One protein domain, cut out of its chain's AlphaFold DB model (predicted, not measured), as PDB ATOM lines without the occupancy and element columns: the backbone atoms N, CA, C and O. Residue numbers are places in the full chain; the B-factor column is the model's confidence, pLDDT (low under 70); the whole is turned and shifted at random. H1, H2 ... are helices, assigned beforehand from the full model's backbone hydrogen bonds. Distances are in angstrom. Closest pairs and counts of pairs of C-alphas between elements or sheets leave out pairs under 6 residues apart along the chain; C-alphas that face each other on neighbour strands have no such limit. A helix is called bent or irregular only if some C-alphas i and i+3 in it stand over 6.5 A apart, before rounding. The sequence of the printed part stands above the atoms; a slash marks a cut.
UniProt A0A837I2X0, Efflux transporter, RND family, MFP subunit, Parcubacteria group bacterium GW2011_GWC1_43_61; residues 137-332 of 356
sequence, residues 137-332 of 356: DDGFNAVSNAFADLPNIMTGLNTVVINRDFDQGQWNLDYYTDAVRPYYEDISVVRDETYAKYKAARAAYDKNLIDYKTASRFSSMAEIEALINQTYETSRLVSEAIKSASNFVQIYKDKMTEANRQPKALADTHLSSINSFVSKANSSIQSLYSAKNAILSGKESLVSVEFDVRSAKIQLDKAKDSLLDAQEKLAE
ATOM      1  N   ASP A 137       2.099 -15.372 -50.548       81.81
ATOM      2  CA  ASP A 137       1.985 -13.927 -50.809       81.81
ATOM      3  C   ASP A 137       0.627 -13.554 -51.416       81.81
ATOM      4  O   ASP A 137      -0.017 -12.599 -50.973       81.81
ATOM      5  N   ASP A 138       0.147 -14.348 -52.376       83.81
ATOM      6  CA  ASP A 138      -1.178 -14.180 -52.981       83.81
ATOM      7  C   ASP A 138      -2.292 -14.380 -51.952       83.81
ATOM      8  O   ASP A 138      -3.277 -13.639 -51.930       83.81
ATOM      9  N   GLY A 139      -2.107 -15.338 -51.042       89.94
ATOM     10  CA  GLY A 139      -3.019 -15.553 -49.930       89.94
ATOM     11  C   GLY A 139      -3.072 -14.372 -48.962       89.94
ATOM     12  O   GLY A 139      -4.160 -13.918 -48.606       89.94
ATOM     13  N   PHE A 140      -1.921 -13.801 -48.597       92.62
ATOM     14  CA  PHE A 140      -1.878 -12.601 -47.760       92.62
ATOM     15  C   PHE A 140      -2.490 -11.380 -48.470       92.62
ATOM     16  O   PHE A 140      -3.183 -10.571 -47.844       92.62
ATOM     17  N   ASN A 141      -2.298 -11.254 -49.787       93.31
ATOM     18  CA  ASN A 141      -2.957 -10.226 -50.597       93.31
ATOM     19  C   ASN A 141      -4.484 -10.385 -50.581       93.31
ATOM     20  O   ASN A 141      -5.193  -9.397 -50.396       93.31
ATOM     21  N   ALA A 142      -5.000 -11.612 -50.707       95.69
ATOM     22  CA  ALA A 142      -6.435 -11.881 -50.625       95.69
ATOM     23  C   ALA A 142      -7.019 -11.487 -49.255       95.69
ATOM     24  O   ALA A 142      -8.080 -10.864 -49.200       95.69
ATOM     25  N   VAL A 143      -6.305 -11.777 -48.160       97.56
ATOM     26  CA  VAL A 143      -6.681 -11.323 -46.809       97.56
ATOM     27  C   VAL A 143      -6.698  -9.797 -46.727       97.56
ATOM     28  O   VAL A 143      -7.680  -9.217 -46.268       97.56
ATOM     29  N   SER A 144      -5.645  -9.138 -47.214       96.69
ATOM     30  CA  SER A 144      -5.530  -7.672 -47.192       96.69
ATOM     31  C   SER A 144      -6.673  -7.000 -47.961       96.69
ATOM     32  O   SER A 144      -7.269  -6.041 -47.474       96.69
ATOM     33  N   ASN A 145      -7.028  -7.542 -49.130       96.44
ATOM     34  CA  ASN A 145      -8.148  -7.060 -49.938       96.44
ATOM     35  C   ASN A 145      -9.487  -7.240 -49.214       96.44
ATOM     36  O   ASN A 145     -10.289  -6.311 -49.183       96.44
ATOM     37  N   ALA A 146      -9.715  -8.386 -48.564       98.00
ATOM     38  CA  ALA A 146     -10.919  -8.588 -47.761       98.00
ATOM     39  C   ALA A 146     -11.017  -7.555 -46.625       98.00
ATOM     40  O   ALA A 146     -12.073  -6.964 -46.404       98.00
ATOM     41  N   PHE A 147      -9.908  -7.258 -45.940       97.94
ATOM     42  CA  PHE A 147      -9.873  -6.239 -44.886       97.94
ATOM     43  C   PHE A 147      -9.965  -4.791 -45.382       97.94
ATOM     44  O   PHE A 147     -10.229  -3.907 -44.567       97.94
ATOM     45  N   ALA A 148      -9.832  -4.537 -46.685       96.88
ATOM     46  CA  ALA A 148     -10.166  -3.238 -47.263       96.88
ATOM     47  C   ALA A 148     -11.687  -2.989 -47.280       96.88
ATOM     48  O   ALA A 148     -12.128  -1.850 -47.130       96.88
ATOM     49  N   ASP A 149     -12.497  -4.048 -47.403       97.12
ATOM     50  CA  ASP A 149     -13.957  -3.950 -47.492       97.12
ATOM     51  C   ASP A 149     -14.681  -4.294 -46.182       97.12
ATOM     52  O   ASP A 149     -15.637  -3.606 -45.806       97.12
ATOM     53  N   LEU A 150     -14.230  -5.326 -45.460       98.06
ATOM     54  CA  LEU A 150     -14.900  -5.858 -44.265       98.06
ATOM     55  C   LEU A 150     -15.247  -4.798 -43.199       98.06
ATOM     56  O   LEU A 150     -16.373  -4.838 -42.703       98.06
ATOM     57  N   PRO A 151     -14.378  -3.824 -42.848       98.12
ATOM     58  CA  PRO A 151     -14.729  -2.796 -41.865       98.12
ATOM     59  C   PRO A 151     -15.946  -1.953 -42.273       98.12
ATOM     60  O   PRO A 151     -16.822  -1.672 -41.450       98.12
ATOM     61  N   ASN A 152     -16.029  -1.576 -43.551       97.19
ATOM     62  CA  ASN A 152     -17.148  -0.796 -44.075       97.19
ATOM     63  C   ASN A 152     -18.430  -1.639 -44.111       97.19
ATOM     64  O   ASN A 152     -19.475  -1.202 -43.637       97.19
ATOM     65  N   ILE A 153     -18.328  -2.889 -44.570       98.06
ATOM     66  CA  ILE A 153     -19.451  -3.834 -44.568       98.06
ATOM     67  C   ILE A 153     -20.009  -4.019 -43.149       98.06
ATOM     68  O   ILE A 153     -21.219  -3.939 -42.941       98.06
ATOM     69  N   MET A 154     -19.139  -4.226 -42.156       98.19
ATOM     70  CA  MET A 154     -19.554  -4.405 -40.763       98.19
ATOM     71  C   MET A 154     -20.185  -3.149 -40.166       98.19
ATOM     72  O   MET A 154     -21.117  -3.259 -39.366       98.19
ATOM     73  N   THR A 155     -19.708  -1.971 -40.568       97.50
ATOM     74  CA  THR A 155     -20.313  -0.689 -40.189       97.50
ATOM     75  C   THR A 155     -21.709  -0.555 -40.794       97.50
ATOM     76  O   THR A 155     -22.655  -0.273 -40.071       97.50
ATOM     77  N   GLY A 156     -21.882  -0.854 -42.081       96.88
ATOM     78  CA  GLY A 156     -23.199  -0.785 -42.714       96.88
ATOM     79  C   GLY A 156     -24.189  -1.835 -42.194       96.88
ATOM     80  O   GLY A 156     -25.363  -1.528 -41.998       96.88
ATOM     81  N   LEU A 157     -23.732  -3.051 -41.873       97.81
ATOM     82  CA  LEU A 157     -24.551  -4.044 -41.164       97.81
ATOM     83  C   LEU A 157     -24.978  -3.546 -39.779       97.81
ATOM     84  O   LEU A 157     -26.125  -3.733 -39.379       97.81
ATOM     85  N   ASN A 158     -24.070  -2.901 -39.043       97.62
ATOM     86  CA  ASN A 158     -24.379  -2.293 -37.753       97.62
ATOM     87  C   ASN A 158     -25.463  -1.215 -37.890       97.62
ATOM     88  O   ASN A 158     -26.427  -1.248 -37.125       97.62
ATOM     89  N   THR A 159     -25.353  -0.347 -38.903       96.69
ATOM     90  CA  THR A 159     -26.369   0.660 -39.231       96.69
ATOM     91  C   THR A 159     -27.744   0.023 -39.384       96.69
ATOM     92  O   THR A 159     -28.682   0.413 -38.706       96.69
ATOM     93  N   VAL A 160     -27.886  -1.024 -40.192       96.25
ATOM     94  CA  VAL A 160     -29.216  -1.602 -40.435       96.25
ATOM     95  C   VAL A 160     -29.764  -2.384 -39.241       96.25
ATOM     96  O   VAL A 160     -30.972  -2.377 -39.014       96.25
ATOM     97  N   VAL A 161     -28.904  -3.062 -38.481       96.19
ATOM     98  CA  VAL A 161     -29.349  -3.985 -37.430       96.19
ATOM     99  C   VAL A 161     -29.511  -3.280 -36.081       96.19
ATOM    100  O   VAL A 161     -30.559  -3.398 -35.454       96.19
ATOM    101  N   ILE A 162     -28.490  -2.561 -35.608       95.31
ATOM    102  CA  ILE A 162     -28.442  -2.095 -34.210       95.31
ATOM    103  C   ILE A 162     -28.427  -0.578 -34.040       95.31
ATOM    104  O   ILE A 162     -28.608  -0.096 -32.920       95.31
ATOM    105  N   ASN A 163     -28.184   0.188 -35.103       96.00
ATOM    106  CA  ASN A 163     -28.244   1.641 -35.004       96.00
ATOM    107  C   ASN A 163     -29.684   2.113 -34.746       96.00
ATOM    108  O   ASN A 163     -30.630   1.327 -34.816       96.00
ATOM    109  N   ARG A 164     -29.837   3.385 -34.376       95.69
ATOM    110  CA  ARG A 164     -31.093   3.971 -33.888       95.69
ATOM    111  C   ARG A 164     -31.534   5.132 -34.770       95.69
ATOM    112  O   ARG A 164     -31.620   6.273 -34.322       95.69
ATOM    113  N   ASP A 165     -31.743   4.843 -36.049       92.38
ATOM    114  CA  ASP A 165     -31.995   5.870 -37.062       92.38
ATOM    115  C   ASP A 165     -33.470   6.298 -37.126       92.38
ATOM    116  O   ASP A 165     -33.778   7.406 -37.564       92.38
ATOM    117  N   PHE A 166     -34.390   5.433 -36.684       90.62
ATOM    118  CA  PHE A 166     -35.830   5.726 -36.660       90.62
ATOM    119  C   PHE A 166     -36.313   6.319 -35.333       90.62
ATOM    120  O   PHE A 166     -37.175   7.197 -35.338       90.62
ATOM    121  N   ASP A 167     -35.775   5.833 -34.213       88.00
ATOM    122  CA  ASP A 167     -36.140   6.234 -32.853       88.00
ATOM    123  C   ASP A 167     -34.914   6.094 -31.936       88.00
ATOM    124  O   ASP A 167     -34.269   5.047 -31.910       88.00
ATOM    125  N   GLN A 168     -34.596   7.130 -31.150       83.19
ATOM    126  CA  GLN A 168     -33.428   7.142 -30.260       83.19
ATOM    127  C   GLN A 168     -33.465   6.065 -29.159       83.19
ATOM    128  O   GLN A 168     -32.419   5.734 -28.590       83.19
ATOM    129  N   GLY A 169     -34.636   5.507 -28.845       91.75
ATOM    130  CA  GLY A 169     -34.818   4.447 -27.854       91.75
ATOM    131  C   GLY A 169     -34.693   3.027 -28.407       91.75
ATOM    132  O   GLY A 169     -34.522   2.097 -27.618       91.75
ATOM    133  N   GLN A 170     -34.740   2.842 -29.728       94.62
ATOM    134  CA  GLN A 170     -34.977   1.536 -30.342       94.62
ATOM    135  C   GLN A 170     -33.967   1.217 -31.448       94.62
ATOM    136  O   GLN A 170     -33.615   2.072 -32.257       94.62
ATOM    137  N   TRP A 171     -33.499  -0.032 -31.505       97.31
ATOM    138  CA  TRP A 171     -32.694  -0.504 -32.632       97.31
ATOM    139  C   TRP A 171     -33.526  -0.581 -33.911       97.31
ATOM    140  O   TRP A 171     -34.691  -0.971 -33.881       97.31
ATOM    141  N   ASN A 172     -32.910  -0.295 -35.055       96.69
ATOM    142  CA  ASN A 172     -33.564  -0.353 -36.360       96.69
ATOM    143  C   ASN A 172     -34.241  -1.707 -36.621       96.69
ATOM    144  O   ASN A 172     -35.367  -1.745 -37.115       96.69
ATOM    145  N   LEU A 173     -33.602  -2.816 -36.233       96.12
ATOM    146  CA  LEU A 173     -34.186  -4.152 -36.356       96.12
ATOM    147  C   LEU A 173     -35.492  -4.299 -35.554       96.12
ATOM    148  O   LEU A 173     -36.460  -4.880 -36.046       96.12
ATOM    149  N   ASP A 174     -35.546  -3.736 -34.348       97.12
ATOM    150  CA  ASP A 174     -36.735  -3.781 -33.494       97.12
ATOM    151  C   ASP A 174     -37.828  -2.842 -34.027       97.12
ATOM    152  O   ASP A 174     -38.995  -3.224 -34.057       97.12
ATOM    153  N   TYR A 175     -37.452  -1.670 -34.557       97.12
ATOM    154  CA  TYR A 175     -38.384  -0.749 -35.215       97.12
ATOM    155  C   TYR A 175     -39.115  -1.416 -36.385       97.12
ATOM    156  O   TYR A 175     -40.344  -1.384 -36.475       97.12
ATOM    157  N   TYR A 176     -38.362  -2.059 -37.282       97.06
ATOM    158  CA  TYR A 176     -38.937  -2.797 -38.404       97.06
ATOM    159  C   TYR A 176     -39.852  -3.926 -37.935       97.06
ATOM    160  O   TYR A 176     -40.925  -4.109 -38.506       97.06
ATOM    161  N   THR A 177     -39.451  -4.646 -36.882       97.50
ATOM    162  CA  THR A 177     -40.246  -5.724 -36.277       97.50
ATOM    163  C   THR A 177     -41.582  -5.197 -35.767       97.50
ATOM    164  O   THR A 177     -42.631  -5.722 -36.130       97.50
ATOM    165  N   ASP A 178     -41.556  -4.136 -34.962       96.38
ATOM    166  CA  ASP A 178     -42.749  -3.530 -34.371       96.38
ATOM    167  C   ASP A 178     -43.715  -3.015 -35.437       96.38
ATOM    168  O   ASP A 178     -44.927  -3.200 -35.317       96.38
ATOM    169  N   ALA A 179     -43.179  -2.414 -36.502       95.56
ATOM    170  CA  ALA A 179     -43.974  -1.841 -37.577       95.56
ATOM    171  C   ALA A 179     -44.783  -2.885 -38.366       95.56
ATOM    172  O   ALA A 179     -45.865  -2.557 -38.857       95.56
ATOM    173  N   VAL A 180     -44.291  -4.124 -38.486       96.81
ATOM    174  CA  VAL A 180     -44.969  -5.184 -39.260       96.81
ATOM    175  C   VAL A 180     -45.556  -6.306 -38.423       96.81
ATOM    176  O   VAL A 180     -46.311  -7.108 -38.964       96.81
ATOM    177  N   ARG A 181     -45.299  -6.343 -37.112       96.56
ATOM    178  CA  ARG A 181     -45.875  -7.334 -36.189       96.56
ATOM    179  C   ARG A 181     -47.395  -7.516 -36.339       96.56
ATOM    180  O   ARG A 181     -47.828  -8.663 -36.319       96.56
ATOM    181  N   PRO A 182     -48.220  -6.467 -36.544       95.75
ATOM    182  CA  PRO A 182     -49.660  -6.651 -36.753       95.75
ATOM    183  C   PRO A 182     -50.036  -7.394 -38.046       95.75
ATOM    184  O   PRO A 182     -51.178  -7.818 -38.189       95.75
ATOM    185  N   TYR A 183     -49.108  -7.507 -39.000       92.81
ATOM    186  CA  TYR A 183     -49.333  -8.031 -40.351       92.81
ATOM    187  C   TYR A 183     -48.546  -9.318 -40.635       92.81
ATOM    188  O   TYR A 183     -48.795  -9.981 -41.640       92.81
ATOM    189  N   TYR A 184     -47.580  -9.662 -39.781       93.44
ATOM    190  CA  TYR A 184     -46.720 -10.826 -39.948       93.44
ATOM    191  C   TYR A 184     -46.280 -11.367 -38.584       93.44
ATOM    192  O   TYR A 184     -45.369 -10.832 -37.956       93.44
ATOM    193  N   GLU A 185     -46.948 -12.428 -38.124       91.38
ATOM    194  CA  GLU A 185     -46.766 -13.012 -36.786       91.38
ATOM    195  C   GLU A 185     -45.343 -13.560 -36.568       91.38
ATOM    196  O   GLU A 185     -44.738 -13.338 -35.517       91.38
ATOM    197  N   ASP A 186     -44.755 -14.163 -37.606       93.19
ATOM    198  CA  ASP A 186     -43.427 -14.784 -37.543       93.19
ATOM    199  C   ASP A 186     -42.260 -13.781 -37.585       93.19
ATOM    200  O   ASP A 186     -41.098 -14.186 -37.500       93.19
ATOM    201  N   ILE A 187     -42.517 -12.466 -37.691       95.69
ATOM    202  CA  ILE A 187     -41.445 -11.465 -37.841       95.69
ATOM    203  C   ILE A 187     -40.408 -11.532 -36.713       95.69
ATOM    204  O   ILE A 187     -39.220 -11.319 -36.955       95.69
ATOM    205  N   SER A 188     -40.833 -11.874 -35.494       95.81
ATOM    206  CA  SER A 188     -39.944 -11.985 -34.332       95.81
ATOM    207  C   SER A 188     -38.914 -13.109 -34.505       95.81
ATOM    208  O   SER A 188     -37.757 -12.943 -34.126       95.81
ATOM    209  N   VAL A 189     -39.293 -14.218 -35.151       96.25
ATOM    210  CA  VAL A 189     -38.378 -15.331 -35.454       96.25
ATOM    211  C   VAL A 189     -37.329 -14.889 -36.475       96.25
ATOM    212  O   VAL A 189     -36.131 -15.091 -36.269       96.25
ATOM    213  N   VAL A 190     -37.758 -14.211 -37.544       97.31
ATOM    214  CA  VAL A 190     -36.851 -13.701 -38.590       97.31
ATOM    215  C   VAL A 190     -35.904 -12.629 -38.032       97.31
ATOM    216  O   VAL A 190     -34.727 -12.561 -38.408       97.31
ATOM    217  N   ARG A 191     -36.404 -11.799 -37.109       97.56
ATOM    218  CA  ARG A 191     -35.620 -10.807 -36.367       97.56
ATOM    219  C   ARG A 191     -34.500 -11.483 -35.590       97.56
ATOM    220  O   ARG A 191     -33.338 -11.101 -35.739       97.56
ATOM    221  N   ASP A 192     -34.832 -12.487 -34.783       97.81
ATOM    222  CA  ASP A 192     -33.855 -13.173 -33.937       97.81
ATOM    223  C   ASP A 192     -32.814 -13.930 -34.764       97.81
ATOM    224  O   ASP A 192     -31.622 -13.870 -34.453       97.81
ATOM    225  N   GLU A 193     -33.222 -14.550 -35.873       97.94
ATOM    226  CA  GLU A 193     -32.300 -15.191 -36.814       97.94
ATOM    227  C   GLU A 193     -31.326 -14.176 -37.440       97.94
ATOM    228  O   GLU A 193     -30.114 -14.410 -37.504       97.94
ATOM    229  N   THR A 194     -31.839 -13.019 -37.864       98.44
ATOM    230  CA  THR A 194     -31.030 -11.952 -38.467       98.44
ATOM    231  C   THR A 194     -30.037 -11.379 -37.460       98.44
ATOM    232  O   THR A 194     -28.857 -11.202 -37.780       98.44
ATOM    233  N   TYR A 195     -30.476 -11.148 -36.221       98.56
ATOM    234  CA  TYR A 195     -29.599 -10.693 -35.147       98.56
ATOM    235  C   TYR A 195     -28.531 -11.735 -34.792       98.56
ATOM    236  O   TYR A 195     -27.361 -11.384 -34.617       98.56
ATOM    237  N   ALA A 196     -28.890 -13.021 -34.739       98.69
ATOM    238  CA  ALA A 196     -27.946 -14.102 -34.475       98.69
ATOM    239  C   ALA A 196     -26.840 -14.170 -35.540       98.69
ATOM    240  O   ALA A 196     -25.658 -14.245 -35.194       98.69
ATOM    241  N   LYS A 197     -27.199 -14.058 -36.826       98.69
ATOM    242  CA  LYS A 197     -26.235 -14.017 -37.940       98.69
ATOM    243  C   LYS A 197     -25.330 -12.790 -37.875       98.69
ATOM    244  O   LYS A 197     -24.114 -12.925 -38.006       98.69
ATOM    245  N   TYR A 198     -25.892 -11.611 -37.599       98.62
ATOM    246  CA  TYR A 198     -25.107 -10.394 -37.377       98.62
ATOM    247  C   TYR A 198     -24.099 -10.565 -36.233       98.62
ATOM    248  O   TYR A 198     -22.920 -10.245 -36.385       98.62
ATOM    249  N   LYS A 199     -24.543 -11.110 -35.095       98.56
ATOM    250  CA  LYS A 199     -23.696 -11.335 -33.920       98.56
ATOM    251  C   LYS A 199     -22.564 -12.321 -34.217       98.56
ATOM    252  O   LYS A 199     -21.428 -12.059 -33.827       98.56
ATOM    253  N   ALA A 200     -22.852 -13.418 -34.920       98.75
ATOM    254  CA  ALA A 200     -21.844 -14.392 -35.336       98.75
ATOM    255  C   ALA A 200     -20.800 -13.762 -36.272       98.75
ATOM    256  O   ALA A 200     -19.599 -13.894 -36.032       98.75
ATOM    257  N   ALA A 201     -21.251 -13.010 -37.281       98.69
ATOM    258  CA  ALA A 201     -20.374 -12.279 -38.190       98.69
ATOM    259  C   ALA A 201     -19.501 -11.254 -37.450       98.69
ATOM    260  O   ALA A 201     -18.298 -11.175 -37.695       98.69
ATOM    261  N   ARG A 202     -20.081 -10.506 -36.502       98.62
ATOM    262  CA  ARG A 202     -19.354  -9.513 -35.705       98.62
ATOM    263  C   ARG A 202     -18.290 -10.148 -34.817       98.62
ATOM    264  O   ARG A 202     -17.159  -9.680 -34.823       98.62
ATOM    265  N   ALA A 203     -18.626 -11.230 -34.116       98.69
ATOM    266  CA  ALA A 203     -17.671 -11.949 -33.278       98.69
ATOM    267  C   ALA A 203     -16.496 -12.512 -34.101       98.69
ATOM    268  O   ALA A 203     -15.341 -12.376 -33.698       98.69
ATOM    269  N   ALA A 204     -16.781 -13.095 -35.271       98.69
ATOM    270  CA  ALA A 204     -15.749 -13.581 -36.183       98.69
ATOM    271  C   ALA A 204     -14.862 -12.440 -36.708       98.69
ATOM    272  O   ALA A 204     -13.638 -12.555 -36.678       98.69
ATOM    273  N   TYR A 205     -15.469 -11.322 -37.123       98.75
ATOM    274  CA  TYR A 205     -14.753 -10.136 -37.593       98.75
ATOM    275  C   TYR A 205     -13.840  -9.542 -36.520       98.75
ATOM    276  O   TYR A 205     -12.672  -9.296 -36.803       98.75
ATOM    277  N   ASP A 206     -14.339  -9.343 -35.299       98.50
ATOM    278  CA  ASP A 206     -13.566  -8.718 -34.223       98.50
ATOM    279  C   ASP A 206     -12.335  -9.570 -33.870       98.50
ATOM    280  O   ASP A 206     -11.230  -9.036 -33.756       98.50
ATOM    281  N   LYS A 207     -12.491 -10.903 -33.794       98.38
ATOM    282  CA  LYS A 207     -11.357 -11.826 -33.618       98.38
ATOM    283  C   LYS A 207     -10.389 -11.746 -34.802       98.38
ATOM    284  O   LYS A 207      -9.189 -11.569 -34.614       98.38
ATOM    285  N   ASN A 208     -10.902 -11.863 -36.026       98.62
ATOM    286  CA  ASN A 208     -10.075 -11.882 -37.231       98.62
ATOM    287  C   ASN A 208      -9.307 -10.579 -37.453       98.62
ATOM    288  O   ASN A 208      -8.173 -10.606 -37.913       98.62
ATOM    289  N   LEU A 209      -9.887  -9.437 -37.086       98.44
ATOM    290  CA  LEU A 209      -9.218  -8.145 -37.173       98.44
ATOM    291  C   LEU A 209      -7.982  -8.077 -36.268       98.44
ATOM    292  O   LEU A 209      -6.985  -7.466 -36.649       98.44
ATOM    293  N   ILE A 210      -8.042  -8.678 -35.077       97.88
ATOM    294  CA  ILE A 210      -6.899  -8.747 -34.157       97.88
ATOM    295  C   ILE A 210      -5.796  -9.619 -34.763       97.88
ATOM    296  O   ILE A 210      -4.641  -9.193 -34.824       97.88
ATOM    297  N   ASP A 211      -6.161 -10.797 -35.269       97.56
ATOM    298  CA  ASP A 211      -5.208 -11.737 -35.866       97.56
ATOM    299  C   ASP A 211      -4.555 -11.143 -37.129       97.56
ATOM    300  O   ASP A 211      -3.336 -11.195 -37.282       97.56
ATOM    301  N   TYR A 212      -5.333 -10.465 -37.979       97.50
ATOM    302  CA  TYR A 212      -4.830  -9.744 -39.152       97.50
ATOM    303  C   TYR A 212      -3.846  -8.628 -38.796       97.50
ATOM    304  O   TYR A 212      -2.819  -8.488 -39.451       97.50
ATOM    305  N   LYS A 213      -4.134  -7.842 -37.752       96.25
ATOM    306  CA  LYS A 213      -3.233  -6.775 -37.284       96.25
ATOM    307  C   LYS A 213      -1.933  -7.310 -36.686       96.25
ATOM    308  O   LYS A 213      -0.950  -6.576 -36.642       96.25
ATOM    309  N   THR A 214      -1.956  -8.538 -36.182       95.12
ATOM    310  CA  THR A 214      -0.798  -9.185 -35.553       95.12
ATOM    311  C   THR A 214       0.087  -9.870 -36.593       95.12
ATOM    312  O   THR A 214       1.310  -9.857 -36.472       95.12
ATOM    313  N   ALA A 215      -0.518 -10.454 -37.625       93.44
ATOM    314  CA  ALA A 215       0.199 -11.111 -38.705       93.44
ATOM    315  C   ALA A 215       0.918 -10.111 -39.627       93.44
ATOM    316  O   ALA A 215       0.484  -8.980 -39.839       93.44
ATOM    317  N   SER A 216       2.012 -10.563 -40.240       90.38
ATOM    318  CA  SER A 216       2.739  -9.819 -41.268       90.38
ATOM    319  C   SER A 216       2.949 -10.682 -42.510       90.38
ATOM    320  O   SER A 216       2.799 -11.901 -42.469       90.38
ATOM    321  N   ARG A 217       3.382 -10.061 -43.612       85.06
ATOM    322  CA  ARG A 217       3.796 -10.786 -44.828       85.06
ATOM    323  C   ARG A 217       4.946 -11.769 -44.589       85.06
ATOM    324  O   ARG A 217       5.137 -12.679 -45.380       85.06
ATOM    325  N   PHE A 218       5.695 -11.583 -43.505       84.06
ATOM    326  CA  PHE A 218       6.831 -12.420 -43.124       84.06
ATOM    327  C   PHE A 218       6.490 -13.405 -41.998       84.06
ATOM    328  O   PHE A 218       7.385 -14.073 -41.484       84.06
ATOM    329  N   SER A 219       5.219 -13.481 -41.584       88.00
ATOM    330  CA  SER A 219       4.755 -14.510 -40.653       88.00
ATOM    331  C   SER A 219       4.971 -15.906 -41.239       88.00
ATOM    332  O   SER A 219       5.134 -16.085 -42.449       88.00
ATOM    333  N   SER A 220       4.985 -16.916 -40.375       86.31
ATOM    334  CA  SER A 220       5.177 -18.295 -40.811       86.31
ATOM    335  C   SER A 220       4.063 -18.748 -41.763       86.31
ATOM    336  O   SER A 220       2.929 -18.265 -41.713       86.31
ATOM    337  N   MET A 221       4.366 -19.734 -42.613       84.75
ATOM    338  CA  MET A 221       3.394 -20.302 -43.559       84.75
ATOM    339  C   MET A 221       2.113 -20.782 -42.862       84.75
ATOM    340  O   MET A 221       1.015 -20.558 -43.366       84.75
ATOM    341  N   ALA A 222       2.251 -21.397 -41.682       87.25
ATOM    342  CA  ALA A 222       1.126 -21.876 -40.887       87.25
ATOM    343  C   ALA A 222       0.252 -20.727 -40.360       87.25
ATOM    344  O   ALA A 222      -0.974 -20.828 -40.390       87.25
ATOM    345  N   GLU A 223       0.859 -19.620 -39.921       91.50
ATOM    346  CA  GLU A 223       0.125 -18.430 -39.475       91.50
ATOM    347  C   GLU A 223      -0.625 -17.766 -40.635       91.50
ATOM    348  O   GLU A 223      -1.801 -17.429 -40.489       91.50
ATOM    349  N   ILE A 224       0.016 -17.626 -41.802       91.94
ATOM    350  CA  ILE A 224      -0.618 -17.050 -42.997       91.94
ATOM    351  C   ILE A 224      -1.790 -17.929 -43.453       91.94
ATOM    352  O   ILE A 224      -2.873 -17.421 -43.737       91.94
ATOM    353  N   GLU A 225      -1.620 -19.250 -43.484       92.62
ATOM    354  CA  GLU A 225      -2.694 -20.179 -43.843       92.62
ATOM    355  C   GLU A 225      -3.864 -20.145 -42.850       92.62
ATOM    356  O   GLU A 225      -5.029 -20.127 -43.263       92.62
ATOM    357  N   ALA A 226      -3.575 -20.108 -41.547       95.69
ATOM    358  CA  ALA A 226      -4.597 -19.971 -40.515       95.69
ATOM    359  C   ALA A 226      -5.388 -18.667 -40.697       95.69
ATOM    360  O   ALA A 226      -6.620 -18.685 -40.671       95.69
ATOM    361  N   LEU A 227      -4.693 -17.561 -40.977       97.38
ATOM    362  CA  LEU A 227      -5.308 -16.260 -41.222       97.38
ATOM    363  C   LEU A 227      -6.187 -16.251 -42.482       97.38
ATOM    364  O   LEU A 227      -7.294 -15.708 -42.453       97.38
ATOM    365  N   ILE A 228      -5.743 -16.878 -43.575       96.94
ATOM    366  CA  ILE A 228      -6.535 -17.020 -44.809       96.94
ATOM    367  C   ILE A 228      -7.822 -17.798 -44.523       96.94
ATOM    368  O   ILE A 228      -8.909 -17.358 -44.898       96.94
ATOM    369  N   ASN A 229      -7.716 -18.933 -43.826       97.19
ATOM    370  CA  ASN A 229      -8.869 -19.754 -43.464       97.19
ATOM    371  C   ASN A 229      -9.853 -18.999 -42.570       97.19
ATOM    372  O   ASN A 229     -11.056 -19.003 -42.833       97.19
ATOM    373  N   GLN A 230      -9.348 -18.303 -41.555       98.44
ATOM    374  CA  GLN A 230     -10.169 -17.505 -40.656       98.44
ATOM    375  C   GLN A 230     -10.858 -16.342 -41.380       98.44
ATOM    376  O   GLN A 230     -12.036 -16.067 -41.138       98.44
ATOM    377  N   THR A 231     -10.157 -15.682 -42.304       98.56
ATOM    378  CA  THR A 231     -10.718 -14.580 -43.097       98.56
ATOM    379  C   THR A 231     -11.755 -15.062 -44.096       98.56
ATOM    380  O   THR A 231     -12.770 -14.388 -44.293       98.56
ATOM    381  N   TYR A 232     -11.562 -16.249 -44.669       98.56
ATOM    382  CA  TYR A 232     -12.557 -16.896 -45.518       98.56
ATOM    383  C   TYR A 232     -13.857 -17.167 -44.749       98.56
ATOM    384  O   TYR A 232     -14.920 -16.723 -45.182       98.56
ATOM    385  N   GLU A 233     -13.780 -17.804 -43.575       98.50
ATOM    386  CA  GLU A 233     -14.973 -18.086 -42.763       98.50
ATOM    387  C   GLU A 233     -15.642 -16.807 -42.246       98.50
ATOM    388  O   GLU A 233     -16.865 -16.684 -42.288       98.50
ATOM    389  N   THR A 234     -14.849 -15.808 -41.846       98.75
ATOM    390  CA  THR A 234     -15.364 -14.480 -41.480       98.75
ATOM    391  C   THR A 234     -16.152 -13.868 -42.637       98.75
ATOM    392  O   THR A 234     -17.282 -13.426 -42.447       98.75
ATOM    393  N   SER A 235     -15.599 -13.892 -43.853       98.56
ATOM    394  CA  SER A 235     -16.263 -13.359 -45.049       98.56
ATOM    395  C   SER A 235     -17.555 -14.118 -45.374       98.56
ATOM    396  O   SER A 235     -18.544 -13.504 -45.776       98.56
ATOM    397  N   ARG A 236     -17.586 -15.438 -45.139       98.44
ATOM    398  CA  ARG A 236     -18.782 -16.282 -45.289       98.44
ATOM    399  C   ARG A 236     -19.890 -15.884 -44.312       98.44
ATOM    400  O   ARG A 236     -21.014 -15.641 -44.743       98.44
ATOM    401  N   LEU A 237     -19.565 -15.756 -43.024       98.69
ATOM    402  CA  LEU A 237     -20.516 -15.335 -41.988       98.69
ATOM    403  C   LEU A 237     -21.046 -13.920 -42.246       98.69
ATOM    404  O   LEU A 237     -22.240 -13.663 -42.100       98.69
ATOM    405  N   VAL A 238     -20.175 -13.009 -42.686       98.62
ATOM    406  CA  VAL A 238     -20.567 -11.653 -43.087       98.62
ATOM    407  C   VAL A 238     -21.532 -11.688 -44.272       98.62
ATOM    408  O   VAL A 238     -22.559 -11.017 -44.224       98.62
ATOM    409  N   SER A 239     -21.271 -12.504 -45.297       98.25
ATOM    410  CA  SER A 239     -22.183 -12.675 -46.440       98.25
ATOM    411  C   SER A 239     -23.558 -13.216 -46.021       98.25
ATOM    412  O   SER A 239     -24.593 -12.717 -46.468       98.25
ATOM    413  N   GLU A 240     -23.602 -14.173 -45.089       98.00
ATOM    414  CA  GLU A 240     -24.860 -14.685 -44.530       98.00
ATOM    415  C   GLU A 240     -25.629 -13.614 -43.741       98.00
ATOM    416  O   GLU A 240     -26.854 -13.515 -43.873       98.00
ATOM    417  N   ALA A 241     -24.929 -12.772 -42.975       98.50
ATOM    418  CA  ALA A 241     -25.527 -11.640 -42.271       98.50
ATOM    419  C   ALA A 241     -26.069 -10.572 -43.237       98.50
ATOM    420  O   ALA A 241     -27.193 -10.109 -43.046       98.50
ATOM    421  N   ILE A 242     -25.328 -10.232 -44.303       98.19
ATOM    422  CA  ILE A 242     -25.777  -9.332 -45.386       98.19
ATOM    423  C   ILE A 242     -27.075  -9.851 -45.994       98.19
ATOM    424  O   ILE A 242     -28.058  -9.115 -46.069       98.19
ATOM    425  N   LYS A 243     -27.098 -11.127 -46.396       97.19
ATOM    426  CA  LYS A 243     -28.283 -11.745 -46.995       97.19
ATOM    427  C   LYS A 243     -29.478 -11.696 -46.041       97.19
ATOM    428  O   LYS A 243     -30.570 -11.322 -46.458       97.19
ATOM    429  N   SER A 244     -29.277 -12.053 -44.770       98.06
ATOM    430  CA  SER A 244     -30.365 -12.077 -43.784       98.06
ATOM    431  C   SER A 244     -30.914 -10.682 -43.505       98.06
ATOM    432  O   SER A 244     -32.125 -10.498 -43.499       98.06
ATOM    433  N   ALA A 245     -30.040  -9.686 -43.344       97.94
ATOM    434  CA  ALA A 245     -30.457  -8.308 -43.111       97.94
ATOM    435  C   ALA A 245     -31.159  -7.701 -44.340       97.94
ATOM    436  O   ALA A 245     -32.181  -7.038 -44.180       97.94
ATOM    437  N   SER A 246     -30.670  -7.977 -45.558       97.06
ATOM    438  CA  SER A 246     -31.335  -7.563 -46.807       97.06
ATOM    439  C   SER A 246     -32.753  -8.136 -46.892       97.06
ATOM    440  O   SER A 246     -33.718  -7.388 -47.054       97.06
ATOM    441  N   ASN A 247     -32.894  -9.448 -46.672       96.56
ATOM    442  CA  ASN A 247     -34.192 -10.121 -46.665       96.56
ATOM    443  C   ASN A 247     -35.127  -9.554 -45.591       96.56
ATOM    444  O   ASN A 247     -36.305  -9.345 -45.860       96.56
ATOM    445  N   PHE A 248     -34.617  -9.282 -44.391       97.69
ATOM    446  CA  PHE A 248     -35.415  -8.743 -43.295       97.69
ATOM    447  C   PHE A 248     -35.987  -7.353 -43.621       97.69
ATOM    448  O   PHE A 248     -37.184  -7.115 -43.453       97.69
ATOM    449  N   VAL A 249     -35.158  -6.447 -44.154       97.56
ATOM    450  CA  VAL A 249     -35.615  -5.113 -44.583       97.56
ATOM    451  C   VAL A 249     -36.598  -5.217 -45.754       97.56
ATOM    452  O   VAL A 249     -37.572  -4.464 -45.806       97.56
ATOM    453  N   GLN A 250     -36.389  -6.163 -46.674       97.50
ATOM    454  CA  GLN A 250     -37.318  -6.407 -47.776       97.50
ATOM    455  C   GLN A 250     -38.683  -6.900 -47.270       97.50
ATOM    456  O   GLN A 250     -39.699  -6.336 -47.663       97.50
ATOM    457  N   ILE A 251     -38.715  -7.851 -46.326       97.25
ATOM    458  CA  ILE A 251     -39.955  -8.314 -45.678       97.25
ATOM    459  C   ILE A 251     -40.699  -7.139 -45.039       97.25
ATOM    460  O   ILE A 251     -41.909  -7.012 -45.219       97.25
ATOM    461  N   TYR A 252     -39.989  -6.252 -44.332       97.62
ATOM    462  CA  TYR A 252     -40.595  -5.044 -43.772       97.62
ATOM    463  C   TYR A 252     -41.300  -4.210 -44.854       97.62
ATOM    464  O   TYR A 252     -42.465  -3.836 -44.696       97.62
ATOM    465  N   LYS A 253     -40.613  -3.938 -45.970       97.69
ATOM    466  CA  LYS A 253     -41.168  -3.143 -47.073       97.69
ATOM    467  C   LYS A 253     -42.379  -3.813 -47.714       97.69
ATOM    468  O   LYS A 253     -43.381  -3.137 -47.964       97.69
ATOM    469  N   ASP A 254     -42.297  -5.117 -47.954       97.44
ATOM    470  CA  ASP A 254     -43.360  -5.890 -48.590       97.44
ATOM    471  C   ASP A 254     -44.608  -5.902 -47.704       97.44
ATOM    472  O   ASP A 254     -45.687  -5.527 -48.157       97.44
ATOM    473  N   LYS A 255     -44.459  -6.194 -46.404       97.56
ATOM    474  CA  LYS A 255     -45.587  -6.240 -45.459       97.56
ATOM    475  C   LYS A 255     -46.223  -4.886 -45.192       97.56
ATOM    476  O   LYS A 255     -47.444  -4.803 -45.074       97.56
ATOM    477  N   MET A 256     -45.438  -3.812 -45.170       96.94
ATOM    478  CA  MET A 256     -45.994  -2.459 -45.123       96.94
ATOM    479  C   MET A 256     -46.819  -2.151 -46.379       96.94
ATOM    480  O   MET A 256     -47.934  -1.640 -46.266       96.94
ATOM    481  N   THR A 257     -46.313  -2.516 -47.558       96.81
ATOM    482  CA  THR A 257     -46.998  -2.282 -48.837       96.81
ATOM    483  C   THR A 257     -48.279  -3.114 -48.957       96.81
ATOM    484  O   THR A 257     -49.322  -2.566 -49.307       96.81
ATOM    485  N   GLU A 258     -48.239  -4.404 -48.601       96.69
ATOM    486  CA  GLU A 258     -49.412  -5.295 -48.535       96.69
ATOM    487  C   GLU A 258     -50.501  -4.737 -47.600       96.69
ATOM    488  O   GLU A 258     -51.691  -4.831 -47.893       96.69
ATOM    489  N   ALA A 259     -50.099  -4.087 -46.502       95.94
ATOM    490  CA  ALA A 259     -51.001  -3.416 -45.567       95.94
ATOM    491  C   ALA A 259     -51.471  -2.018 -46.035       95.94
ATOM    492  O   ALA A 259     -52.076  -1.281 -45.251       95.94
ATOM    493  N   ASN A 260     -51.198  -1.625 -47.287       96.12
ATOM    494  CA  ASN A 260     -51.461  -0.289 -47.846       96.12
ATOM    495  C   ASN A 260     -50.832   0.856 -47.023       96.12
ATOM    496  O   ASN A 260     -51.370   1.965 -46.940       96.12
ATOM    497  N   ARG A 261     -49.686   0.595 -46.388       95.62
ATOM    498  CA  ARG A 261     -48.879   1.579 -45.657       95.62
ATOM    499  C   ARG A 261     -47.639   1.933 -46.471       95.62
ATOM    500  O   ARG A 261     -47.093   1.107 -47.190       95.62
ATOM    501  N   GLN A 262     -47.164   3.163 -46.316       94.75
ATOM    502  CA  GLN A 262     -45.915   3.603 -46.937       94.75
ATOM    503  C   GLN A 262     -44.721   3.195 -46.056       94.75
ATOM    504  O   GLN A 262     -44.652   3.655 -44.908       94.75
ATOM    505  N   PRO A 263     -43.788   2.353 -46.546       95.94
ATOM    506  CA  PRO A 263     -42.535   2.085 -45.850       95.94
ATOM    507  C   PRO A 263     -41.730   3.375 -45.659       95.94
ATOM    508  O   PRO A 263     -41.820   4.312 -46.455       95.94
ATOM    509  N   LYS A 264     -40.911   3.444 -44.608       95.88
ATOM    510  CA  LYS A 264     -40.012   4.591 -44.423       95.88
ATOM    511  C   LYS A 264     -38.925   4.596 -45.502       95.88
ATOM    512  O   LYS A 264     -38.251   3.587 -45.675       95.88
ATOM    513  N   ALA A 265     -38.682   5.752 -46.126       95.06
ATOM    514  CA  ALA A 265     -37.670   5.919 -47.180       95.06
ATOM    515  C   ALA A 265     -36.255   5.476 -46.757       95.06
ATOM    516  O   ALA A 265     -35.483   4.981 -47.571       95.06
ATOM    517  N   LEU A 266     -35.920   5.582 -45.467       95.25
ATOM    518  CA  LEU A 266     -34.637   5.103 -44.947       95.25
ATOM    519  C   LEU A 266     -34.440   3.582 -45.137       95.25
ATOM    520  O   LEU A 266     -33.309   3.124 -45.273       95.25
ATOM    521  N   ALA A 267     -35.519   2.794 -45.219       96.81
ATOM    522  CA  ALA A 267     -35.432   1.373 -45.556       96.81
ATOM    523  C   ALA A 267     -34.858   1.138 -46.963       96.81
ATOM    524  O   ALA A 267     -34.111   0.179 -47.157       96.81
ATOM    525  N   ASP A 268     -35.131   2.027 -47.924       96.75
ATOM    526  CA  ASP A 268     -34.512   1.968 -49.252       96.75
ATOM    527  C   ASP A 268     -33.010   2.237 -49.170       96.75
ATOM    528  O   ASP A 268     -32.217   1.495 -49.742       96.75
ATOM    529  N   THR A 269     -32.602   3.242 -48.390       96.69
ATOM    530  CA  THR A 269     -31.184   3.556 -48.161       96.69
ATOM    531  C   THR A 269     -30.435   2.387 -47.517       96.69
ATOM    532  O   THR A 269     -29.335   2.036 -47.958       96.69
ATOM    533  N   HIS A 270     -31.030   1.748 -46.506       95.94
ATOM    534  CA  HIS A 270     -30.477   0.555 -45.863       95.94
ATOM    535  C   HIS A 270     -30.323  -0.602 -46.854       95.94
ATOM    536  O   HIS A 270     -29.254  -1.210 -46.934       95.94
ATOM    537  N   LEU A 271     -31.359  -0.866 -47.654       95.50
ATOM    538  CA  LEU A 271     -31.355  -1.949 -48.630       95.50
ATOM    539  C   LEU A 271     -30.323  -1.719 -49.743       95.50
ATOM    540  O   LEU A 271     -29.552  -2.625 -50.056       95.50
ATOM    541  N   SER A 272     -30.245  -0.507 -50.303       95.19
ATOM    542  CA  SER A 272     -29.228  -0.146 -51.299       95.19
ATOM    543  C   SER A 272     -27.809  -0.321 -50.753       95.19
ATOM    544  O   SER A 272     -26.950  -0.872 -51.444       95.19
ATOM    545  N   SER A 273     -27.573   0.088 -49.503       93.00
ATOM    546  CA  SER A 273     -26.266  -0.041 -48.852       93.00
ATOM    547  C   SER A 273     -25.879  -1.508 -48.661       93.00
ATOM    548  O   SER A 273     -24.814  -1.922 -49.116       93.00
ATOM    549  N   ILE A 274     -26.763  -2.327 -48.079       93.19
ATOM    550  CA  ILE A 274     -26.506  -3.761 -47.866       93.19
ATOM    551  C   ILE A 274     -26.319  -4.502 -49.189       93.19
ATOM    552  O   ILE A 274     -25.390  -5.300 -49.317       93.19
ATOM    553  N   ASN A 275     -27.151  -4.224 -50.193       91.75
ATOM    554  CA  ASN A 275     -27.044  -4.884 -51.490       91.75
ATOM    555  C   ASN A 275     -25.715  -4.562 -52.187       91.75
ATOM    556  O   ASN A 275     -25.151  -5.433 -52.849       91.75
ATOM    557  N   SER A 276     -25.158  -3.364 -51.975       94.31
ATOM    558  CA  SER A 276     -23.819  -3.023 -52.471       94.31
ATOM    559  C   SER A 276     -22.699  -3.852 -51.824       94.31
ATOM    560  O   SER A 276     -21.653  -4.061 -52.436       94.31
ATOM    561  N   PHE A 277     -22.906  -4.371 -50.608       95.69
ATOM    562  CA  PHE A 277     -21.925  -5.207 -49.913       95.69
ATOM    563  C   PHE A 277     -21.936  -6.666 -50.370       95.69
ATOM    564  O   PHE A 277     -20.930  -7.350 -50.191       95.69
ATOM    565  N   VAL A 278     -23.021  -7.142 -50.993       93.38
ATOM    566  CA  VAL A 278     -23.124  -8.523 -51.502       93.38
ATOM    567  C   VAL A 278     -21.999  -8.822 -52.491       93.38
ATOM    568  O   VAL A 278     -21.317  -9.837 -52.365       93.38
ATOM    569  N   SER A 279     -21.768  -7.929 -53.457       91.69
ATOM    570  CA  SER A 279     -20.712  -8.111 -54.459       91.69
ATOM    571  C   SER A 279     -19.324  -8.132 -53.818       91.69
ATOM    572  O   SER A 279     -18.542  -9.032 -54.107       91.69
ATOM    573  N   LYS A 280     -19.048  -7.218 -52.881       94.88
ATOM    574  CA  LYS A 280     -17.770  -7.132 -52.154       94.88
ATOM    575  C   LYS A 280     -17.478  -8.370 -51.307       94.88
ATOM    576  O   LYS A 280     -16.370  -8.909 -51.347       94.88
ATOM    577  N   ALA A 281     -18.479  -8.850 -50.567       94.81
ATOM    578  CA  ALA A 281     -18.359 -10.067 -49.773       94.81
ATOM    579  C   ALA A 281     -18.106 -11.286 -50.673       94.81
ATOM    580  O   ALA A 281     -17.207 -12.075 -50.393       94.81
ATOM    581  N   ASN A 282     -18.822 -11.400 -51.796       94.25
ATOM    582  CA  ASN A 282     -18.621 -12.486 -52.758       94.25
ATOM    583  C   ASN A 282     -17.237 -12.438 -53.415       94.25
ATOM    584  O   ASN A 282     -16.589 -13.477 -53.533       94.25
ATOM    585  N   SER A 283     -16.751 -11.254 -53.794       95.44
ATOM    586  CA  SER A 283     -15.390 -11.082 -54.308       95.44
ATOM    587  C   SER A 283     -14.344 -11.518 -53.281       95.44
ATOM    588  O   SER A 283     -13.444 -12.280 -53.624       95.44
ATOM    589  N   SER A 284     -14.503 -11.121 -52.014       96.00
ATOM    590  CA  SER A 284     -13.603 -11.535 -50.926       96.00
ATOM    591  C   SER A 284     -13.604 -13.054 -50.737       96.00
ATOM    592  O   SER A 284     -12.540 -13.670 -50.700       96.00
ATOM    593  N   ILE A 285     -14.788 -13.676 -50.682       98.00
ATOM    594  CA  ILE A 285     -14.948 -15.135 -50.568       98.00
ATOM    595  C   ILE A 285     -14.251 -15.842 -51.732       98.00
ATOM    596  O   ILE A 285     -13.491 -16.779 -51.496       98.00
ATOM    597  N   GLN A 286     -14.470 -15.386 -52.968       97.31
ATOM    598  CA  GLN A 286     -13.889 -16.006 -54.155       97.31
ATOM    599  C   GLN A 286     -12.359 -15.909 -54.151       97.31
ATOM    600  O   GLN A 286     -11.687 -16.918 -54.353       97.31
ATOM    601  N   SER A 287     -11.798 -14.727 -53.876       96.00
ATOM    602  CA  SER A 287     -10.345 -14.537 -53.814       96.00
ATOM    603  C   SER A 287      -9.697 -15.379 -52.712       96.00
ATOM    604  O   SER A 287      -8.668 -16.011 -52.947       96.00
ATOM    605  N   LEU A 288     -10.313 -15.444 -51.529       97.12
ATOM    606  CA  LEU A 288      -9.821 -16.258 -50.415       97.12
ATOM    607  C   LEU A 288      -9.945 -17.759 -50.702       97.12
ATOM    608  O   LEU A 288      -9.034 -18.518 -50.383       97.12
ATOM    609  N   TYR A 289     -11.030 -18.196 -51.341       96.12
ATOM    610  CA  TYR A 289     -11.203 -19.584 -51.769       96.12
ATOM    611  C   TYR A 289     -10.147 -19.995 -52.799       96.12
ATOM    612  O   TYR A 289      -9.512 -21.039 -52.657       96.12
ATOM    613  N   SER A 290      -9.900 -19.147 -53.802       93.12
ATOM    614  CA  SER A 290      -8.828 -19.356 -54.777       93.12
ATOM    615  C   SER A 290      -7.457 -19.442 -54.104       93.12
ATOM    616  O   SER A 290      -6.695 -20.351 -54.425       93.12
ATOM    617  N   ALA A 291      -7.161 -18.574 -53.131       92.06
ATOM    618  CA  ALA A 291      -5.922 -18.643 -52.361       92.06
ATOM    619  C   ALA A 291      -5.799 -19.946 -51.549       92.06
ATOM    620  O   ALA A 291      -4.748 -20.588 -51.578       92.06
ATOM    621  N   LYS A 292      -6.874 -20.383 -50.876       92.25
ATOM    622  CA  LYS A 292      -6.917 -21.667 -50.150       92.25
ATOM    623  C   LYS A 292      -6.610 -22.843 -51.074       92.25
ATOM    624  O   LYS A 292      -5.762 -23.670 -50.748       92.25
ATOM    625  N   ASN A 293      -7.255 -22.890 -52.238       89.56
ATOM    626  CA  ASN A 293      -7.036 -23.959 -53.211       89.56
ATOM    627  C   ASN A 293      -5.635 -23.911 -53.816       89.56
ATOM    628  O   ASN A 293      -5.016 -24.955 -53.986       89.56
ATOM    629  N   ALA A 294      -5.096 -22.719 -54.084       85.62
ATOM    630  CA  ALA A 294      -3.721 -22.580 -54.540       85.62
ATOM    631  C   ALA A 294      -2.744 -23.146 -53.500       85.62
ATOM    632  O   ALA A 294      -1.877 -23.941 -53.858       85.62
ATOM    633  N   ILE A 295      -2.900 -22.818 -52.214       84.50
ATOM    634  CA  ILE A 295      -2.061 -23.380 -51.143       84.50
ATOM    635  C   ILE A 295      -2.216 -24.903 -51.071       84.50
ATOM    636  O   ILE A 295      -1.204 -25.602 -51.045       84.50
ATOM    637  N   LEU A 296      -3.446 -25.425 -51.105       83.69
ATOM    638  CA  LEU A 296      -3.711 -26.867 -51.067       83.69
ATOM    639  C   LEU A 296      -3.043 -27.600 -52.236       83.69
ATOM    640  O   LEU A 296      -2.232 -28.493 -52.010       83.69
ATOM    641  N   SER A 297      -3.288 -27.164 -53.473       78.38
ATOM    642  CA  SER A 297      -2.635 -27.738 -54.653       78.38
ATOM    643  C   SER A 297      -1.115 -27.576 -54.601       78.38
ATOM    644  O   SER A 297      -0.388 -28.349 -55.216       78.38
ATOM    645  N   GLY A 298      -0.615 -26.563 -53.886       75.81
ATOM    646  CA  GLY A 298       0.814 -26.324 -53.707       75.81
ATOM    647  C   GLY A 298       1.415 -27.350 -52.770       75.81
ATOM    648  O   GLY A 298       2.456 -27.912 -53.075       75.81
ATOM    649  N   LYS A 299       0.718 -27.655 -51.676       75.38
ATOM    650  CA  LYS A 299       1.073 -28.738 -50.757       75.38
ATOM    651  C   LYS A 299       1.016 -30.104 -51.433       75.38
ATOM    652  O   LYS A 299       1.929 -30.897 -51.248       75.38
ATOM    653  N   GLU A 300       0.001 -30.364 -52.250       69.38
ATOM    654  CA  GLU A 300      -0.079 -31.600 -53.040       69.38
ATOM    655  C   GLU A 300       1.074 -31.700 -54.042       69.38
ATOM    656  O   GLU A 300       1.699 -32.754 -54.156       69.38
ATOM    657  N   SER A 301       1.418 -30.583 -54.691       68.56
ATOM    658  CA  SER A 301       2.598 -30.502 -55.553       68.56
ATOM    659  C   SER A 301       3.890 -30.707 -54.761       68.56
ATOM    660  O   SER A 301       4.804 -31.330 -55.267       68.56
ATOM    661  N   LEU A 302       3.999 -30.247 -53.512       66.50
ATOM    662  CA  LEU A 302       5.177 -30.514 -52.677       66.50
ATOM    663  C   LEU A 302       5.324 -32.002 -52.348       66.50
ATOM    664  O   LEU A 302       6.440 -32.507 -52.369       66.50
ATOM    665  N   VAL A 303       4.219 -32.714 -52.098       65.50
ATOM    666  CA  VAL A 303       4.247 -34.169 -51.879       65.50
ATOM    667  C   VAL A 303       4.659 -34.898 -53.157       65.50
ATOM    668  O   VAL A 303       5.546 -35.747 -53.104       65.50
ATOM    669  N   SER A 304       4.074 -34.563 -54.314       66.88
ATOM    670  CA  SER A 304       4.496 -35.162 -55.588       66.88
ATOM    671  C   SER A 304       5.951 -34.833 -55.904       66.88
ATOM    672  O   SER A 304       6.706 -35.712 -56.304       66.88
ATOM    673  N   VAL A 305       6.375 -33.600 -55.632       69.06
ATOM    674  CA  VAL A 305       7.753 -33.176 -55.849       69.06
ATOM    675  C   VAL A 305       8.705 -33.859 -54.869       69.06
ATOM    676  O   VAL A 305       9.818 -34.172 -55.258       69.06
ATOM    677  N   GLU A 306       8.312 -34.195 -53.642       72.06
ATOM    678  CA  GLU A 306       9.153 -35.012 -52.758       72.06
ATOM    679  C   GLU A 306       9.387 -36.416 -53.343       72.06
ATOM    680  O   GLU A 306      10.517 -36.916 -53.340       72.06
ATOM    681  N   PHE A 307       8.349 -37.031 -53.926       78.12
ATOM    682  CA  PHE A 307       8.495 -38.279 -54.679       78.12
ATOM    683  C   PHE A 307       9.374 -38.105 -55.924       78.12
ATOM    684  O   PHE A 307      10.249 -38.941 -56.160       78.12
ATOM    685  N   ASP A 308       9.199 -37.023 -56.683       82.81
ATOM    686  CA  ASP A 308       9.978 -36.738 -57.891       82.81
ATOM    687  C   ASP A 308      11.444 -36.433 -57.564       82.81
ATOM    688  O   ASP A 308      12.338 -36.965 -58.218       82.81
ATOM    689  N   VAL A 309      11.721 -35.666 -56.505       84.44
ATOM    690  CA  VAL A 309      13.069 -35.394 -55.981       84.44
ATOM    691  C   VAL A 309      13.718 -36.694 -55.540       84.44
ATOM    692  O   VAL A 309      14.876 -36.943 -55.872       84.44
ATOM    693  N   ARG A 310      12.993 -37.554 -54.816       86.69
ATOM    694  CA  ARG A 310      13.514 -38.858 -54.393       86.69
ATOM    695  C   ARG A 310      13.804 -39.758 -55.593       86.69
ATOM    696  O   ARG A 310      14.852 -40.397 -55.629       86.69
ATOM    697  N   SER A 311      12.911 -39.789 -56.579       90.19
ATOM    698  CA  SER A 311      13.091 -40.531 -57.830       90.19
ATOM    699  C   SER A 311      14.301 -40.018 -58.618       90.19
ATOM    700  O   SER A 311      15.180 -40.800 -58.984       90.19
ATOM    701  N   ALA A 312      14.415 -38.702 -58.803       90.81
ATOM    702  CA  ALA A 312      15.536 -38.057 -59.478       90.81
ATOM    703  C   ALA A 312      16.856 -38.279 -58.732       90.81
ATOM    704  O   ALA A 312      17.879 -38.545 -59.356       90.81
ATOM    705  N   LYS A 313      16.834 -38.265 -57.394       92.56
ATOM    706  CA  LYS A 313      17.996 -38.593 -56.563       92.56
ATOM    707  C   LYS A 313      18.454 -40.038 -56.768       92.56
ATOM    708  O   LYS A 313      19.645 -40.270 -56.934       92.56
ATOM    709  N   ILE A 314      17.522 -40.993 -56.820       94.69
ATOM    710  CA  ILE A 314      17.830 -42.399 -57.125       94.69
ATOM    711  C   ILE A 314      18.442 -42.531 -58.526       94.69
ATOM    712  O   ILE A 314      19.407 -43.270 -58.705       94.69
ATOM    713  N   GLN A 315      17.914 -41.814 -59.522       94.62
ATOM    714  CA  GLN A 315      18.473 -41.815 -60.879       94.62
ATOM    715  C   GLN A 315      19.882 -41.215 -60.921       94.62
ATOM    716  O   GLN A 315      20.760 -41.774 -61.576       94.62
ATOM    717  N   LEU A 316      20.108 -40.121 -60.189       95.88
ATOM    718  CA  LEU A 316      21.417 -39.497 -60.032       95.88
ATOM    719  C   LEU A 316      22.422 -40.459 -59.389       95.88
ATOM    720  O   LEU A 316      23.527 -40.615 -59.898       95.88
ATOM    721  N   ASP A 317      22.040 -41.126 -58.301       96.19
ATOM    722  CA  ASP A 317      22.917 -42.076 -57.612       96.19
ATOM    723  C   ASP A 317      23.220 -43.294 -58.501       96.19
ATOM    724  O   ASP A 317      24.382 -43.651 -58.669       96.19
ATOM    725  N   LYS A 318      22.225 -43.827 -59.220       96.88
ATOM    726  CA  LYS A 318      22.441 -44.887 -60.221       96.88
ATOM    727  C   LYS A 318      23.401 -44.460 -61.339       96.88
ATOM    728  O   LYS A 318      24.190 -45.277 -61.817       96.88
ATOM    729  N   ALA A 319      23.324 -43.208 -61.792       97.44
ATOM    730  CA  ALA A 319      24.227 -42.688 -62.814       97.44
ATOM    731  C   ALA A 319      25.663 -42.530 -62.281       97.44
ATOM    732  O   ALA A 319      26.610 -42.832 -63.006       97.44
ATOM    733  N   LYS A 320      25.828 -42.145 -61.006       97.06
ATOM    734  CA  LYS A 320      27.136 -42.133 -60.325       97.06
ATOM    735  C   LYS A 320      27.728 -43.533 -60.218       97.06
ATOM    736  O   LYS A 320      28.889 -43.710 -60.572       97.06
ATOM    737  N   ASP A 321      26.928 -44.512 -59.805       97.38
ATOM    738  CA  ASP A 321      27.368 -45.907 -59.701       97.38
ATOM    739  C   ASP A 321      27.755 -46.464 -61.077       97.38
ATOM    740  O   ASP A 321      28.803 -47.078 -61.238       97.38
ATOM    741  N   SER A 322      26.969 -46.159 -62.116       97.25
ATOM    742  CA  SER A 322      27.280 -46.572 -63.493       97.25
ATOM    743  C   SER A 322      28.584 -45.954 -64.011       97.25
ATOM    744  O   SER A 322      29.322 -46.601 -64.756       97.25
ATOM    745  N   LEU A 323      28.873 -44.704 -63.631       97.88
ATOM    746  CA  LEU A 323      30.146 -44.054 -63.939       97.88
ATOM    747  C   LEU A 323      31.303 -44.726 -63.199       97.88
ATOM    748  O   LEU A 323      32.329 -45.000 -63.821       97.88
ATOM    749  N   LEU A 324      31.130 -45.030 -61.912       97.56
ATOM    750  CA  LEU A 324      32.130 -45.741 -61.120       97.56
ATOM    751  C   LEU A 324      32.444 -47.112 -61.737       97.56
ATOM    752  O   LEU A 324      33.603 -47.393 -62.027       97.56
ATOM    753  N   ASP A 325      31.421 -47.908 -62.053       97.50
ATOM    754  CA  ASP A 325      31.571 -49.213 -62.708       97.50
ATOM    755  C   ASP A 325      32.321 -49.106 -64.046       97.50
ATOM    756  O   ASP A 325      33.169 -49.939 -64.377       97.50
ATOM    757  N   ALA A 326      32.008 -48.086 -64.854       97.62
ATOM    758  CA  ALA A 326      32.684 -47.856 -66.129       97.62
ATOM    759  C   ALA A 326      34.158 -47.466 -65.932       97.62
ATOM    760  O   ALA A 326      35.022 -47.923 -66.686       97.62
ATOM    761  N   GLN A 327      34.459 -46.652 -64.916       97.25
ATOM    762  CA  GLN A 327      35.822 -46.255 -64.558       97.25
ATOM    763  C   GLN A 327      36.636 -47.437 -64.026       97.25
ATOM    764  O   GLN A 327      37.793 -47.602 -64.420       97.25
ATOM    765  N   GLU A 328      36.041 -48.290 -63.190       96.12
ATOM    766  CA  GLU A 328      36.673 -49.515 -62.698       96.12
ATOM    767  C   GLU A 328      36.986 -50.470 -63.850       96.12
ATOM    768  O   GLU A 328      38.133 -50.896 -63.990       96.12
ATOM    769  N   LYS A 329      36.023 -50.715 -64.750       95.12
ATOM    770  CA  LYS A 329      36.244 -51.516 -65.966       95.12
ATOM    771  C   LYS A 329      37.334 -50.929 -66.852       95.12
ATOM    772  O   LYS A 329      38.168 -51.670 -67.358       95.12
ATOM    773  N   LEU A 330      37.376 -49.606 -67.029       95.62
ATOM    774  CA  LEU A 330      38.459 -48.948 -67.762       95.62
ATOM    775  C   LEU A 330      39.815 -49.178 -67.081       95.62
ATOM    776  O   LEU A 330      40.802 -49.417 -67.775       95.62
ATOM    777  N   ALA A 331      39.876 -49.145 -65.748       94.62
ATOM    778  CA  ALA A 331      41.101 -49.401 -64.999       94.62
ATOM    779  C   ALA A 331      41.641 -50.827 -65.220       94.62
ATOM    780  O   ALA A 331      42.856 -51.018 -65.197       94.62
ATOM    781  N   GLU A 332      40.781 -51.808 -65.512       94.06
ATOM    782  CA  GLU A 332      41.197 -53.184 -65.820       94.06
ATOM    783  C   GLU A 332      42.023 -53.312 -67.110       94.06
ATOM    784  O   GLU A 332      42.820 -54.244 -67.231       94.06
TER     785      GLU A 332
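Overview. This is residues 137 to 332 of the 356 residues of the protein "Efflux transporter, RND family, MFP subunit" of Parcubacteria group bacterium GW2011_GWC1_43_61 (UniProt A0A837I2X0). Look for a lengthwise bundle of helices from which one very long helix runs on as a free arm: H4 lies in the middle, with H3 and the early part of H5 on either side of it and the bent H1 along the bundle. The short H2 packs on H1b, H3 and H4 near the end where H4 turns back into H5, and residues 297 to 332 of H5 stick out from the body and make the length. The printed part has 196 residues with five named helices, in the order H1, H2, H3, H4, H5, and no named strand; the class is all helix. The whole is extended, with a radius of gyration of the C-alphas of 27.5 A and spans of 108 by 32 by 23 A.

Along the chain. Find C-alpha 137 at (1.985, -13.927, -50.809), where H1, residues 137 to 161, begins. By its hydrogen bonds it was assigned as one helix, but it is bent: C-alphas 148 and 151 are 7.1 A apart, and its arms H1a, residues 137 to 148, and H1b, residues 151 to 161, stand at a steep tilt of 38 degrees. Next come H2, residues 172 to 180, and H3, residues 187 to 214, 40.8 A long. H4, residues 221 to 258, begins at (3.394, -20.302, -43.559) and is 55.1 A long. H5, residues 266 to 332, runs 97.9 A to C-alpha 332 at (41.197, -53.184, -65.820); it is neither bent nor irregular, but only just: C-alphas 276 and 279 are 6.3 A apart.

Arrangement. Begin with the bundle of H1a, H1b, H3, H4 and H5, helices set mostly at shallow tilts. H3 and H4 form a helical hairpin, touching at a shallow tilt of 26 degrees; their closest C-alphas, of Ala 201 and Leu 237, are 4.9 A apart. H4 and H5 form another, at 24 degrees; H5 touches H4 with residues 267 to 295 alone, closest at the C-alphas of Tyr 232 and Leu 288, 5.6 A. H5 also touches H1a, with residues 281 to 295 alone, closest at the C-alphas of Gly 139 and Ala 291, 4.9 A. H2 touches H4, closest at the C-alphas of Tyr 176 and Tyr 252, 6.1 A. H3 and H5 are apart. In H1a, H1b, H2, H3 and H4 every O i to N i+4 pair is within hydrogen-bond range; in H5, 61 of 63 are.

Size, cuts and confidence. Measure from Asn 260 to Glu 332, the two C-alphas farthest apart, and you find 108.2 A. Without residues 297 to 332, which stand free, the body spans 58 by 27 by 24 A. The printed part has no cut, and its four links are short. Look at residues 300 to 305 for pLDDT under 70; the mean of the printed part is 93.9.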